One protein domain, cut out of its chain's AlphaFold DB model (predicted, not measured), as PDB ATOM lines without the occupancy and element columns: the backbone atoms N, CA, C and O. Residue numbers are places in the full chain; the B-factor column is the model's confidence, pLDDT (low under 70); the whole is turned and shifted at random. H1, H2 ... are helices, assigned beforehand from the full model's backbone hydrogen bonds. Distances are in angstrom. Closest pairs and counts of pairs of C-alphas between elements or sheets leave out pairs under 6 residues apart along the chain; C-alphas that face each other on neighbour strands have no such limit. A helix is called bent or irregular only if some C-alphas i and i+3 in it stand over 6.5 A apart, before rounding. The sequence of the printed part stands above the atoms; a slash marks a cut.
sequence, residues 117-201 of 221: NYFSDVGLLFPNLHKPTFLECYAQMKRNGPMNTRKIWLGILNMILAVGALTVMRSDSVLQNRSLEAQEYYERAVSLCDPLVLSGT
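Overview. This is residues 117 to 201 of the 221 residues of an uncharacterized protein of Exophiala aquamarina CBS 119918 (UniProt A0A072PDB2). A long helical hairpin, H3 and H4, has the short helix H1 packed across H3 on the side away from H4, with H2 on that same side, near H3 but not tightly packed on it. The turn end of the hairpin, residues 169 to 174, sticks out. The printed part has 85 residues with four named helices, in the order H1, H2, H3, H4, and no named strand; its class is all helix. It is only just compact, close to loose, with a radius of gyration of the C-alphas of 14.0 A and spans of 39 by 28 by 26 A.

Along the chain. H1 is residues 117 to 122, beginning at C-alpha 117 (266.331, 214.133, 196.911). H2 is residues 131 to 144, 20.0 A long from first to last C-alpha. H3 is residues 151 to 166, 22.9 A long. H4 is residues 172 to 192, 30.8 A long, ending at C-alpha 192 (246.097, 205.349, 193.228). H4 is irregular, with C-alphas 173 and 176 7.1 A apart, and has a kink of 25 degrees near residue 179.

Arrangement. H1 touches H3, about perpendicular at 85 degrees, with Tyr 118 and Gly 164 the closest C-alphas at 4.5 A; H3 does so with residues 160 to 165 alone. H1 and H2 are close but not clearly touching: their closest C-alphas, of Phe 119 and Lys 131, are 6.9 A apart. H2 and H3 are near each other, their closest C-alphas 8.4 A apart. H3 and H4 touch as a helical hairpin, opposite ways at a shallow tilt of 10 degrees, the closest C-alphas being those of Ala 162 and Ala 182 at 4.0 A. H4 is apart from H1 and from H2. In H1, H2 and H3 every O i to N i+4 pair is within hydrogen-bond range; in H4, 15 of 17 are.

Size, cuts and confidence. The two C-alphas farthest apart, those of Ser 173 and Thr 201, are 43.4 A apart. The printed part has no cut and no long link; the link from H3 to H4 is tight. The mean pLDDT of the printed part is 72.9, and residues 121 to 128, 168 to 178 and 193 to 201 are under 70.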
ATOM      1  N   ASN A 117     266.221 213.230 198.058       84.44
ATOM      2  CA  ASN A 117     266.331 214.133 196.911       84.44
ATOM      3  C   ASN A 117     265.128 215.084 196.827       84.44
ATOM      4  O   ASN A 117     265.293 216.286 196.631       84.44
ATOM      5  N   TYR A 118     263.910 214.570 197.029       84.00
ATOM      6  CA  TYR A 118     262.704 215.394 197.048       84.00
ATOM      7  C   TYR A 118     262.772 216.464 198.140       84.00
ATOM      8  O   TYR A 118     262.557 217.638 197.859       84.00
ATOM      9  N   PHE A 119     263.083 216.091 199.383       83.31
ATOM     10  CA  PHE A 119     263.082 217.051 200.490       83.31
ATOM     11  C   PHE A 119     264.305 217.977 200.513       83.31
ATOM     12  O   PHE A 119     264.235 219.016 201.166       83.31
ATOM     13  N   SER A 120     265.395 217.618 199.832       80.75
ATOM     14  CA  SER A 120     266.569 218.488 199.674       80.75
ATOM     15  C   SER A 120     266.302 219.638 198.702       80.75
ATOM     16  O   SER A 120     266.685 220.766 199.000       80.75
ATOM     17  N   ASP A 121     265.605 219.363 197.590       64.62
ATOM     18  CA  ASP A 121     265.485 220.316 196.476       64.62
ATOM     19  C   ASP A 121     264.052 220.843 196.255       64.62
ATOM     20  O   ASP A 121     263.851 222.029 196.001       64.62
ATOM     21  N   VAL A 122     263.028 219.984 196.370       64.12
ATOM     22  CA  VAL A 122     261.626 220.287 195.993       64.12
ATOM     23  C   VAL A 122     260.688 220.430 197.194       64.12
ATOM     24  O   VAL A 122     259.632 221.052 197.083       64.12
ATOM     25  N   GLY A 123     261.076 219.955 198.378       57.28
ATOM     26  CA  GLY A 123     260.311 220.130 199.621       57.28
ATOM     27  C   GLY A 123     260.043 221.598 199.982       57.28
ATOM     28  O   GLY A 123     259.136 221.887 200.755       57.28
ATOM     29  N   LEU A 124     260.786 222.530 199.378       53.78
ATOM     30  CA  LEU A 124     260.595 223.975 199.500       53.78
ATOM     31  C   LEU A 124     259.438 224.516 198.636       53.78
ATOM     32  O   LEU A 124     258.890 225.568 198.953       53.78
ATOM     33  N   LEU A 125     259.046 223.806 197.569       53.44
ATOM     34  CA  LEU A 125     257.970 224.203 196.648       53.44
ATOM     35  C   LEU A 125     256.575 223.788 197.150       53.44
ATOM     36  O   LEU A 125     255.568 224.328 196.695       53.44
ATOM     37  N   PHE A 126     256.508 222.869 198.119       54.59
ATOM     38  CA  PHE A 126     255.263 222.374 198.712       54.59
ATOM     39  C   PHE A 126     255.287 222.517 200.243       54.59
ATOM     40  O   PHE A 126     255.589 221.551 200.947       54.59
ATOM     41  N   PRO A 127     254.916 223.688 200.793       54.03
ATOM     42  CA  PRO A 127     255.046 223.990 202.226       54.03
ATOM     43  C   PRO A 127     254.174 223.126 203.157       54.03
ATOM     44  O   PRO A 127     254.278 223.238 204.375       54.03
ATOM     45  N   ASN A 128     253.332 222.246 202.609       54.78
ATOM     46  CA  ASN A 128     252.411 221.411 203.379       54.78
ATOM     47  C   ASN A 128     252.957 220.010 203.705       54.78
ATOM     48  O   ASN A 128     252.299 219.269 204.436       54.78
ATOM     49  N   LEU A 129     254.129 219.615 203.184       70.69
ATOM     50  CA  LEU A 129     254.693 218.289 203.456       70.69
ATOM     51  C   LEU A 129     255.831 218.347 204.482       70.69
ATOM     52  O   LEU A 129     256.966 218.706 204.184       70.69
ATOM     53  N   HIS A 130     255.534 217.933 205.712       78.88
ATOM     54  CA  HIS A 130     256.512 217.890 206.797       78.88
ATOM     55  C   HIS A 130     257.358 216.603 206.738       78.88
ATOM     56  O   HIS A 130     256.853 215.512 207.024       78.88
ATOM     57  N   LYS A 131     258.654 216.727 206.401       81.94
ATOM     58  CA  LYS A 131     259.588 215.589 206.237       81.94
ATOM     59  C   LYS A 131     259.565 214.591 207.407       81.94
ATOM     60  O   LYS A 131     259.396 213.401 207.140       81.94
ATOM     61  N   PRO A 132     259.679 215.010 208.684       81.12
ATOM     62  CA  PRO A 132     259.681 214.070 209.807       81.12
ATOM     63  C   PRO A 132     258.406 213.225 209.892       81.12
ATOM     64  O   PRO A 132     258.477 212.007 210.036       81.12
ATOM     65  N   THR A 133     257.238 213.855 209.739       79.06
ATOM     66  CA  THR A 133     255.945 213.153 209.776       79.06
ATOM     67  C   THR A 133     255.798 212.210 208.588       79.06
ATOM     68  O   THR A 133     255.304 211.095 208.734       79.06
ATOM     69  N   PHE A 134     256.265 212.620 207.408       84.19
ATOM     70  CA  PHE A 134     256.245 211.764 206.229       84.19
ATOM     71  C   PHE A 134     257.086 210.492 206.422       84.19
ATOM     72  O   PHE A 134     256.621 209.393 206.115       84.19
ATOM     73  N   LEU A 135     258.291 210.627 206.983       86.62
ATOM     74  CA  LEU A 135     259.172 209.496 207.280       86.62
ATOM     75  C   LEU A 135     258.582 208.554 208.339       86.62
ATOM     76  O   LEU A 135     258.735 207.338 208.227       86.62
ATOM     77  N   GLU A 136     257.859 209.082 209.328       83.44
ATOM     78  CA  GLU A 136     257.137 208.261 210.303       83.44
ATOM     79  C   GLU A 136     256.051 207.405 209.629       83.44
ATOM     80  O   GLU A 136     255.985 206.191 209.851       83.44
ATOM     81  N   CYS A 137     255.243 208.009 208.751       81.12
ATOM     82  CA  CYS A 137     254.250 207.292 207.952       81.12
ATOM     83  C   CYS A 137     254.905 206.230 207.057       81.12
ATOM     84  O   CYS A 137     254.402 205.110 206.951       81.12
ATOM     85  N   TYR A 138     256.055 206.544 206.455       87.75
ATOM     86  CA  TYR A 138     256.812 205.595 205.640       87.75
ATOM     87  C   TYR A 138     257.313 204.405 206.465       87.75
ATOM     88  O   TYR A 138     257.137 203.256 206.061       87.75
ATOM     89  N   ALA A 139     257.829 204.642 207.672       87.19
ATOM     90  CA  ALA A 139     258.225 203.575 208.587       87.19
ATOM     91  C   ALA A 139     257.041 202.699 209.041       87.19
ATOM     92  O   ALA A 139     257.219 201.516 209.334       87.19
ATOM     93  N   GLN A 140     255.828 203.252 209.121       82.25
ATOM     94  CA  GLN A 140     254.613 202.473 209.381       82.25
ATOM     95  C   GLN A 140     254.192 201.647 208.160       82.25
ATOM     96  O   GLN A 140     253.912 200.459 208.306       82.25
ATOM     97  N   MET A 141     254.234 202.227 206.957       86.69
ATOM     98  CA  MET A 141     253.989 201.502 205.706       86.69
ATOM     99  C   MET A 141     254.976 200.340 205.530       86.69
ATOM    100  O   MET A 141     254.564 199.249 205.150       86.69
ATOM    101  N   LYS A 142     256.259 200.517 205.876       87.94
ATOM    102  CA  LYS A 142     257.266 199.435 205.838       87.94
ATOM    103  C   LYS A 142     256.884 198.257 206.734       87.94
ATOM    104  O   LYS A 142     257.085 197.111 206.353       87.94
ATOM    105  N   ARG A 143     256.324 198.539 207.914       84.75
ATOM    106  CA  ARG A 143     255.907 197.515 208.885       84.75
ATOM    107  C   ARG A 143     254.627 196.790 208.473       84.75
ATOM    108  O   ARG A 143     254.524 195.590 208.690       84.75
ATOM    109  N   ASN A 144     253.673 197.513 207.892       79.25
ATOM    110  CA  ASN A 144     252.334 196.997 207.590       79.25
ATOM    111  C   ASN A 144     252.178 196.504 206.140       79.25
ATOM    112  O   ASN A 144     251.220 195.801 205.829       79.25
ATOM    113  N   GLY A 145     253.102 196.878 205.255       80.06
ATOM    114  CA  GLY A 145     253.059 196.611 203.822       80.06
ATOM    115  C   GLY A 145     252.273 197.663 203.015       80.06
ATOM    116  O   GLY A 145     251.385 198.348 203.540       80.06
ATOM    117  N   PRO A 146     252.558 197.790 201.705       75.88
ATOM    118  CA  PRO A 146     251.933 198.795 200.839       75.88
ATOM    119  C   PRO A 146     250.435 198.554 200.608       75.88
ATOM    120  O   PRO A 146     249.678 199.512 200.476       75.88
ATOM    121  N   MET A 147     249.986 197.293 200.608       75.12
ATOM    122  CA  MET A 147     248.567 196.939 200.434       75.12
ATOM    123  C   MET A 147     247.699 197.330 201.637       75.12
ATOM    124  O   MET A 147     246.518 197.611 201.467       75.12
ATOM    125  N   ASN A 148     248.288 197.388 202.836       70.31
ATOM    126  CA  ASN A 148     247.603 197.770 204.072       70.31
ATOM    127  C   ASN A 148     247.745 199.273 204.383       70.31
ATOM    128  O   ASN A 148     247.550 199.721 205.510       70.31
ATOM    129  N   THR A 149     248.159 200.062 203.393       72.44
ATOM    130  CA  THR A 149     248.335 201.507 203.520       72.44
ATOM    131  C   THR A 149     247.263 202.227 202.707       72.44
ATOM    132  O   THR A 149     246.803 201.740 201.673       72.44
ATOM    133  N   ARG A 150     246.837 203.418 203.150       73.94
ATOM    134  CA  ARG A 150     245.841 204.205 202.409       73.94
ATOM    135  C   ARG A 150     246.331 204.489 200.993       73.94
ATOM    136  O   ARG A 150     247.414 205.046 200.818       73.94
ATOM    137  N   LYS A 151     245.477 204.219 200.001       76.81
ATOM    138  CA  LYS A 151     245.756 204.475 198.578       76.81
ATOM    139  C   LYS A 151     246.224 205.910 198.325       76.81
ATOM    140  O   LYS A 151     247.198 206.105 197.612       76.81
ATOM    141  N   ILE A 152     245.599 206.893 198.982       76.25
ATOM    142  CA  ILE A 152     245.983 208.307 198.859       76.25
ATOM    143  C   ILE A 152     247.412 208.576 199.347       76.25
ATOM    144  O   ILE A 152     248.152 209.304 198.698       76.25
ATOM    145  N   TRP A 153     247.833 207.957 200.452       83.38
ATOM    146  CA  TRP A 153     249.193 208.127 200.964       83.38
ATOM    147  C   TRP A 153     250.211 207.445 200.055       83.38
ATOM    148  O   TRP A 153     251.260 208.011 199.766       83.38
ATOM    149  N   LEU A 154     249.867 206.265 199.534       84.44
ATOM    150  CA  LEU A 154     250.702 205.570 198.563       84.44
ATOM    151  C   LEU A 154     250.820 206.355 197.245       84.44
ATOM    152  O   LEU A 154     251.880 206.349 196.624       84.44
ATOM    153  N   GLY A 155     249.765 207.069 196.845       82.25
ATOM    154  CA  GLY A 155     249.796 208.002 195.719       82.25
ATOM    155  C   GLY A 155     250.744 209.177 195.970       82.25
ATOM    156  O   GLY A 155     251.569 209.487 195.116       82.25
ATOM    157  N   ILE A 156     250.704 209.769 197.169       84.38
ATOM    158  CA  ILE A 156     251.642 210.829 197.579       84.38
ATOM    159  C   ILE A 156     253.087 210.316 197.568       84.38
ATOM    160  O   ILE A 156     253.965 210.988 197.031       84.38
ATOM    161  N   LEU A 157     253.340 209.119 198.112       88.75
ATOM    162  CA  LEU A 157     254.665 208.501 198.071       88.75
ATOM    163  C   LEU A 157     255.148 208.343 196.626       88.75
ATOM    164  O   LEU A 157     256.243 208.791 196.312       88.75
ATOM    165  N   ASN A 158     254.334 207.770 195.739       89.25
ATOM    166  CA  ASN A 158     254.708 207.599 194.335       89.25
ATOM    167  C   ASN A 158     254.990 208.942 193.633       89.25
ATOM    168  O   ASN A 158     255.957 209.040 192.886       89.25
ATOM    169  N   MET A 159     254.258 210.017 193.934       85.06
ATOM    170  CA  MET A 159     254.615 211.342 193.404       85.06
ATOM    171  C   MET A 159     255.955 211.864 193.914       85.06
ATOM    172  O   MET A 159     256.715 212.451 193.148       85.06
ATOM    173  N   ILE A 160     256.252 211.663 195.197       87.31
ATOM    174  CA  ILE A 160     257.545 212.045 195.779       87.31
ATOM    175  C   ILE A 160     258.675 211.277 195.093       87.31
ATOM    176  O   ILE A 160     259.704 211.871 194.782       87.31
ATOM    177  N   LEU A 161     258.467 209.992 194.786       89.06
ATOM    178  CA  LEU A 161     259.419 209.189 194.016       89.06
ATOM    179  C   LEU A 161     259.588 209.710 192.585       89.06
ATOM    180  O   LEU A 161     260.721 209.830 192.123       89.06
ATOM    181  N   ALA A 162     258.490 210.056 191.904       85.88
ATOM    182  CA  ALA A 162     258.520 210.619 190.554       85.88
ATOM    183  C   ALA A 162     259.348 211.908 190.506       85.88
ATOM    184  O   ALA A 162     260.255 212.049 189.691       85.88
ATOM    185  N   VAL A 163     259.083 212.831 191.430       81.50
ATOM    186  CA  VAL A 163     259.801 214.106 191.514       81.50
ATOM    187  C   VAL A 163     261.254 213.900 191.934       81.50
ATOM    188  O   VAL A 163     262.148 214.440 191.293       81.50
ATOM    189  N   GLY A 164     261.512 213.085 192.958       84.56
ATOM    190  CA  GLY A 164     262.871 212.779 193.413       84.56
ATOM    191  C   GLY A 164     263.732 212.088 192.348       84.56
ATOM    192  O   GLY A 164     264.959 212.172 192.397       84.56
ATOM    193  N   ALA A 165     263.110 211.410 191.375       84.00
ATOM    194  CA  ALA A 165     263.806 210.798 190.245       84.00
ATOM    195  C   ALA A 165     264.221 211.832 189.187       84.00
ATOM    196  O   ALA A 165     265.204 211.612 188.479       84.00
ATOM    197  N   LEU A 166     263.508 212.960 189.108       77.94
ATOM    198  CA  LEU A 166     263.774 214.059 188.178       77.94
ATOM    199  C   LEU A 166     264.754 215.103 188.741       77.94
ATOM    200  O   LEU A 166     265.377 215.818 187.962       77.94
ATOM    201  N   THR A 167     264.926 215.198 190.065       70.12
ATOM    202  CA  THR A 167     265.751 216.249 190.696       70.12
ATOM    203  C   THR A 167     267.263 216.035 190.587       70.12
ATOM    204  O   THR A 167     268.026 216.991 190.688       70.12
ATOM    205  N   VAL A 168     267.738 214.814 190.317       64.75
ATOM    206  CA  VAL A 168     269.181 214.516 190.212       64.75
ATOM    207  C   VAL A 168     269.716 214.883 188.818       64.75
ATOM    208  O   VAL A 168     270.047 214.024 188.002       64.75
ATOM    209  N   MET A 169     269.803 216.179 188.526       53.81
ATOM    210  CA  MET A 169     270.360 216.716 187.278       53.81
ATOM    211  C   MET A 169     271.891 216.801 187.357       53.81
ATOM    212  O   MET A 169     272.422 217.743 187.946       53.81
ATOM    213  N   ARG A 170     272.625 215.835 186.774       55.34
ATOM    214  CA  ARG A 170     274.085 215.971 186.543       55.34
ATOM    215  C   ARG A 170     274.645 215.416 185.221       55.34
ATOM    216  O   ARG A 170     275.809 215.684 184.944       55.34
ATOM    217  N   SER A 171     273.891 214.689 184.387       53.00
ATOM    218  CA  SER A 171     274.414 214.242 183.076       53.00
ATOM    219  C   SER A 171     273.328 213.822 182.081       53.00
ATOM    220  O   SER A 171     272.479 212.991 182.418       53.00
ATOM    221  N   ASP A 172     273.438 214.292 180.837       53.34
ATOM    222  CA  ASP A 172     272.418 214.145 179.787       53.34
ATOM    223  C   ASP A 172     272.115 212.692 179.382       53.34
ATOM    224  O   ASP A 172     270.982 212.346 179.056       53.34
ATOM    225  N   SER A 173     273.093 211.785 179.478       54.06
ATOM    226  CA  SER A 173     272.917 210.370 179.116       54.06
ATOM    227  C   SER A 173     272.087 209.556 180.121       54.06
ATOM    228  O   SER A 173     271.706 208.425 179.830       54.06
ATOM    229  N   VAL A 174     271.813 210.099 181.314       59.19
ATOM    230  CA  VAL A 174     271.028 209.445 182.382       59.19
ATOM    231  C   VAL A 174     269.554 209.883 182.350       59.19
ATOM    232  O   VAL A 174     268.711 209.238 182.971       59.19
ATOM    233  N   LEU A 175     269.218 210.920 181.576       57.25
ATOM    234  CA  LEU A 175     267.893 211.549 181.561       57.25
ATOM    235  C   LEU A 175     266.783 210.616 181.059       57.25
ATOM    236  O   LEU A 175     265.750 210.497 181.712       57.25
ATOM    237  N   GLN A 176     267.008 209.893 179.956       57.47
ATOM    238  CA  GLN A 176     265.964 209.069 179.328       57.47
ATOM    239  C   GLN A 176     265.503 207.894 180.207       57.47
ATOM    240  O   GLN A 176     264.327 207.548 180.233       57.47
ATOM    241  N   ASN A 177     266.420 207.273 180.953       64.00
ATOM    242  CA  ASN A 177     266.059 206.171 181.850       64.00
ATOM    243  C   ASN A 177     265.326 206.675 183.101       64.00
ATOM    244  O   ASN A 177     264.530 205.944 183.686       64.00
ATOM    245  N   ARG A 178     265.583 207.919 183.517       66.94
ATOM    246  CA  ARG A 178     264.955 208.530 184.692       66.94
ATOM    247  C   ARG A 178     263.594 209.133 184.385       66.94
ATOM    248  O   ARG A 178     262.737 209.082 185.257       66.94
ATOM    249  N   SER A 179     263.367 209.638 183.171       70.81
ATOM    250  CA  SER A 179     262.038 210.084 182.741       70.81
ATOM    251  C   SER A 179     261.052 208.918 182.690       70.81
ATOM    252  O   SER A 179     259.961 209.032 183.237       70.81
ATOM    253  N   LEU A 180     261.471 207.769 182.148       76.12
ATOM    254  CA  LEU A 180     260.679 206.536 182.178       76.12
ATOM    255  C   LEU A 180     260.404 206.073 183.615       76.12
ATOM    256  O   LEU A 180     259.274 205.741 183.954       76.12
ATOM    257  N   GLU A 181     261.417 206.111 184.483       80.88
ATOM    258  CA  GLU A 181     261.256 205.744 185.891       80.88
ATOM    259  C   GLU A 181     260.285 206.680 186.635       80.88
ATOM    260  O   GLU A 181     259.415 206.231 187.379       80.88
ATOM    261  N   ALA A 182     260.416 207.990 186.424       81.06
ATOM    262  CA  ALA A 182     259.527 208.984 187.005       81.06
ATOM    263  C   ALA A 182     258.091 208.820 186.491       81.06
ATOM    264  O   ALA A 182     257.144 208.945 187.269       81.06
ATOM    265  N   GLN A 183     257.937 208.498 185.205       80.62
ATOM    266  CA  GLN A 183     256.647 208.235 184.584       80.62
ATOM    267  C   GLN A 183     255.966 207.005 185.192       80.62
ATOM    268  O   GLN A 183     254.783 207.080 185.510       80.62
ATOM    269  N   GLU A 184     256.691 205.915 185.459       83.69
ATOM    270  CA  GLU A 184     256.108 204.753 186.142       83.69
ATOM    271  C   GLU A 184     255.535 205.117 187.518       83.69
ATOM    272  O   GLU A 184     254.424 204.707 187.862       83.69
ATOM    273  N   TYR A 185     256.269 205.893 188.321       85.56
ATOM    274  CA  TYR A 185     255.762 206.326 189.624       85.56
ATOM    275  C   TYR A 185     254.576 207.282 189.479       85.56
ATOM    276  O   TYR A 185     253.604 207.170 190.226       85.56
ATOM    277  N   TYR A 186     254.606 208.182 188.499       82.44
ATOM    278  CA  TYR A 186     253.483 209.066 188.205       82.44
ATOM    279  C   TYR A 186     252.220 208.281 187.823       82.44
ATOM    280  O   TYR A 186     251.160 208.487 188.414       82.44
ATOM    281  N   GLU A 187     252.327 207.320 186.907       83.19
ATOM    282  CA  GLU A 187     251.209 206.473 186.481       83.19
ATOM    283  C   GLU A 187     250.630 205.674 187.658       83.19
ATOM    284  O   GLU A 187     249.407 205.608 187.833       83.19
ATOM    285  N   ARG A 188     251.489 205.138 188.537       86.75
ATOM    286  CA  ARG A 188     251.048 204.485 189.781       86.75
ATOM    287  C   ARG A 188     250.322 205.468 190.691       86.75
ATOM    288  O   ARG A 188     249.238 205.135 191.173       86.75
ATOM    289  N   ALA A 189     250.857 206.671 190.895       82.50
ATOM    290  CA  ALA A 189     250.228 207.702 191.717       82.50
ATOM    291  C   ALA A 189     248.838 208.087 191.196       82.50
ATOM    292  O   ALA A 189     247.878 208.101 191.969       82.50
ATOM    293  N   VAL A 190     248.707 208.311 189.887       77.62
ATOM    294  CA  VAL A 190     247.427 208.612 189.232       77.62
ATOM    295  C   VAL A 190     246.454 207.449 189.386       77.62
ATOM    296  O   VAL A 190     245.309 207.667 189.772       77.62
ATOM    297  N   SER A 191     246.904 206.207 189.181       80.75
ATOM    298  CA  SER A 191     246.057 205.024 189.376       80.75
ATOM    299  C   SER A 191     245.571 204.877 190.826       80.75
ATOM    300  O   SER A 191     244.500 204.312 191.077       80.75
ATOM    301  N   LEU A 192     246.364 205.369 191.791       76.12
ATOM    302  CA  LEU A 192     246.097 205.349 193.228       76.12
ATOM    303  C   LEU A 192     245.117 206.427 193.688       76.12
ATOM    304  O   LEU A 192     244.484 206.246 194.732       76.12
ATOM    305  N   CYS A 193     244.937 207.480 192.899       69.38
ATOM    306  CA  CYS A 193     243.952 208.515 193.139       69.38
ATOM    307  C   CYS A 193     242.588 208.113 192.566       69.38
ATOM    308  O   CYS A 193     242.440 207.894 191.366       69.38
ATOM    309  N   ASP A 194     241.561 208.053 193.418       60.53
ATOM    310  CA  ASP A 194     240.190 207.916 192.927       60.53
ATOM    311  C   ASP A 194     239.797 209.171 192.119       60.53
ATOM    312  O   ASP A 194     240.074 210.295 192.561       60.53
ATOM    313  N   PRO A 195     239.087 209.031 190.983       51.62
ATOM    314  CA  PRO A 195     238.602 210.172 190.204       51.62
ATOM    315  C   PRO A 195     237.756 211.130 191.044       51.62
ATOM    316  O   PRO A 195     237.784 212.335 190.822       51.62
ATOM    317  N   LEU A 196     237.042 210.599 192.041       45.66
ATOM    318  CA  LEU A 196     236.210 211.361 192.969       45.66
ATOM    319  C   LEU A 196     237.043 212.230 193.926       45.66
ATOM    320  O   LEU A 196     236.692 213.378 194.189       45.66
ATOM    321  N   VAL A 197     238.191 211.716 194.374       50.50
ATOM    322  CA  VAL A 197     239.167 212.468 195.175       50.50
ATOM    323  C   VAL A 197     239.749 213.603 194.331       50.50
ATOM    324  O   VAL A 197     239.822 214.733 194.791       50.50
ATOM    325  N   LEU A 198     240.029 213.344 193.053       48.09
ATOM    326  CA  LEU A 198     240.492 214.335 192.076       48.09
ATOM    327  C   LEU A 198     239.410 215.313 191.568       48.09
ATOM    328  O   LEU A 198     239.752 216.240 190.825       48.09
ATOM    329  N   SER A 199     238.141 215.101 191.938       43.22
ATOM    330  CA  SER A 199     236.976 215.901 191.516       43.22
ATOM    331  C   SER A 199     236.420 216.811 192.618       43.22
ATOM    332  O   SER A 199     235.447 217.519 192.380       43.22
ATOM    333  N   GLY A 200     237.015 216.823 193.819       46.28
ATOM    334  CA  GLY A 200     236.632 217.750 194.893       46.28
ATOM    335  C   GLY A 200     235.216 217.555 195.451       46.28
ATOM    336  O   GLY A 200     234.712 218.430 196.149       46.28
ATOM    337  N   THR A 201     234.565 216.426 195.168       41.97
ATOM    338  CA  THR A 201     233.187 216.144 195.583       41.97
ATOM    339  C   THR A 201     233.118 214.863 196.409       41.97
ATOM    340  O   THR A 201     232.802 213.787 195.910       41.97
TER     341      THR A 201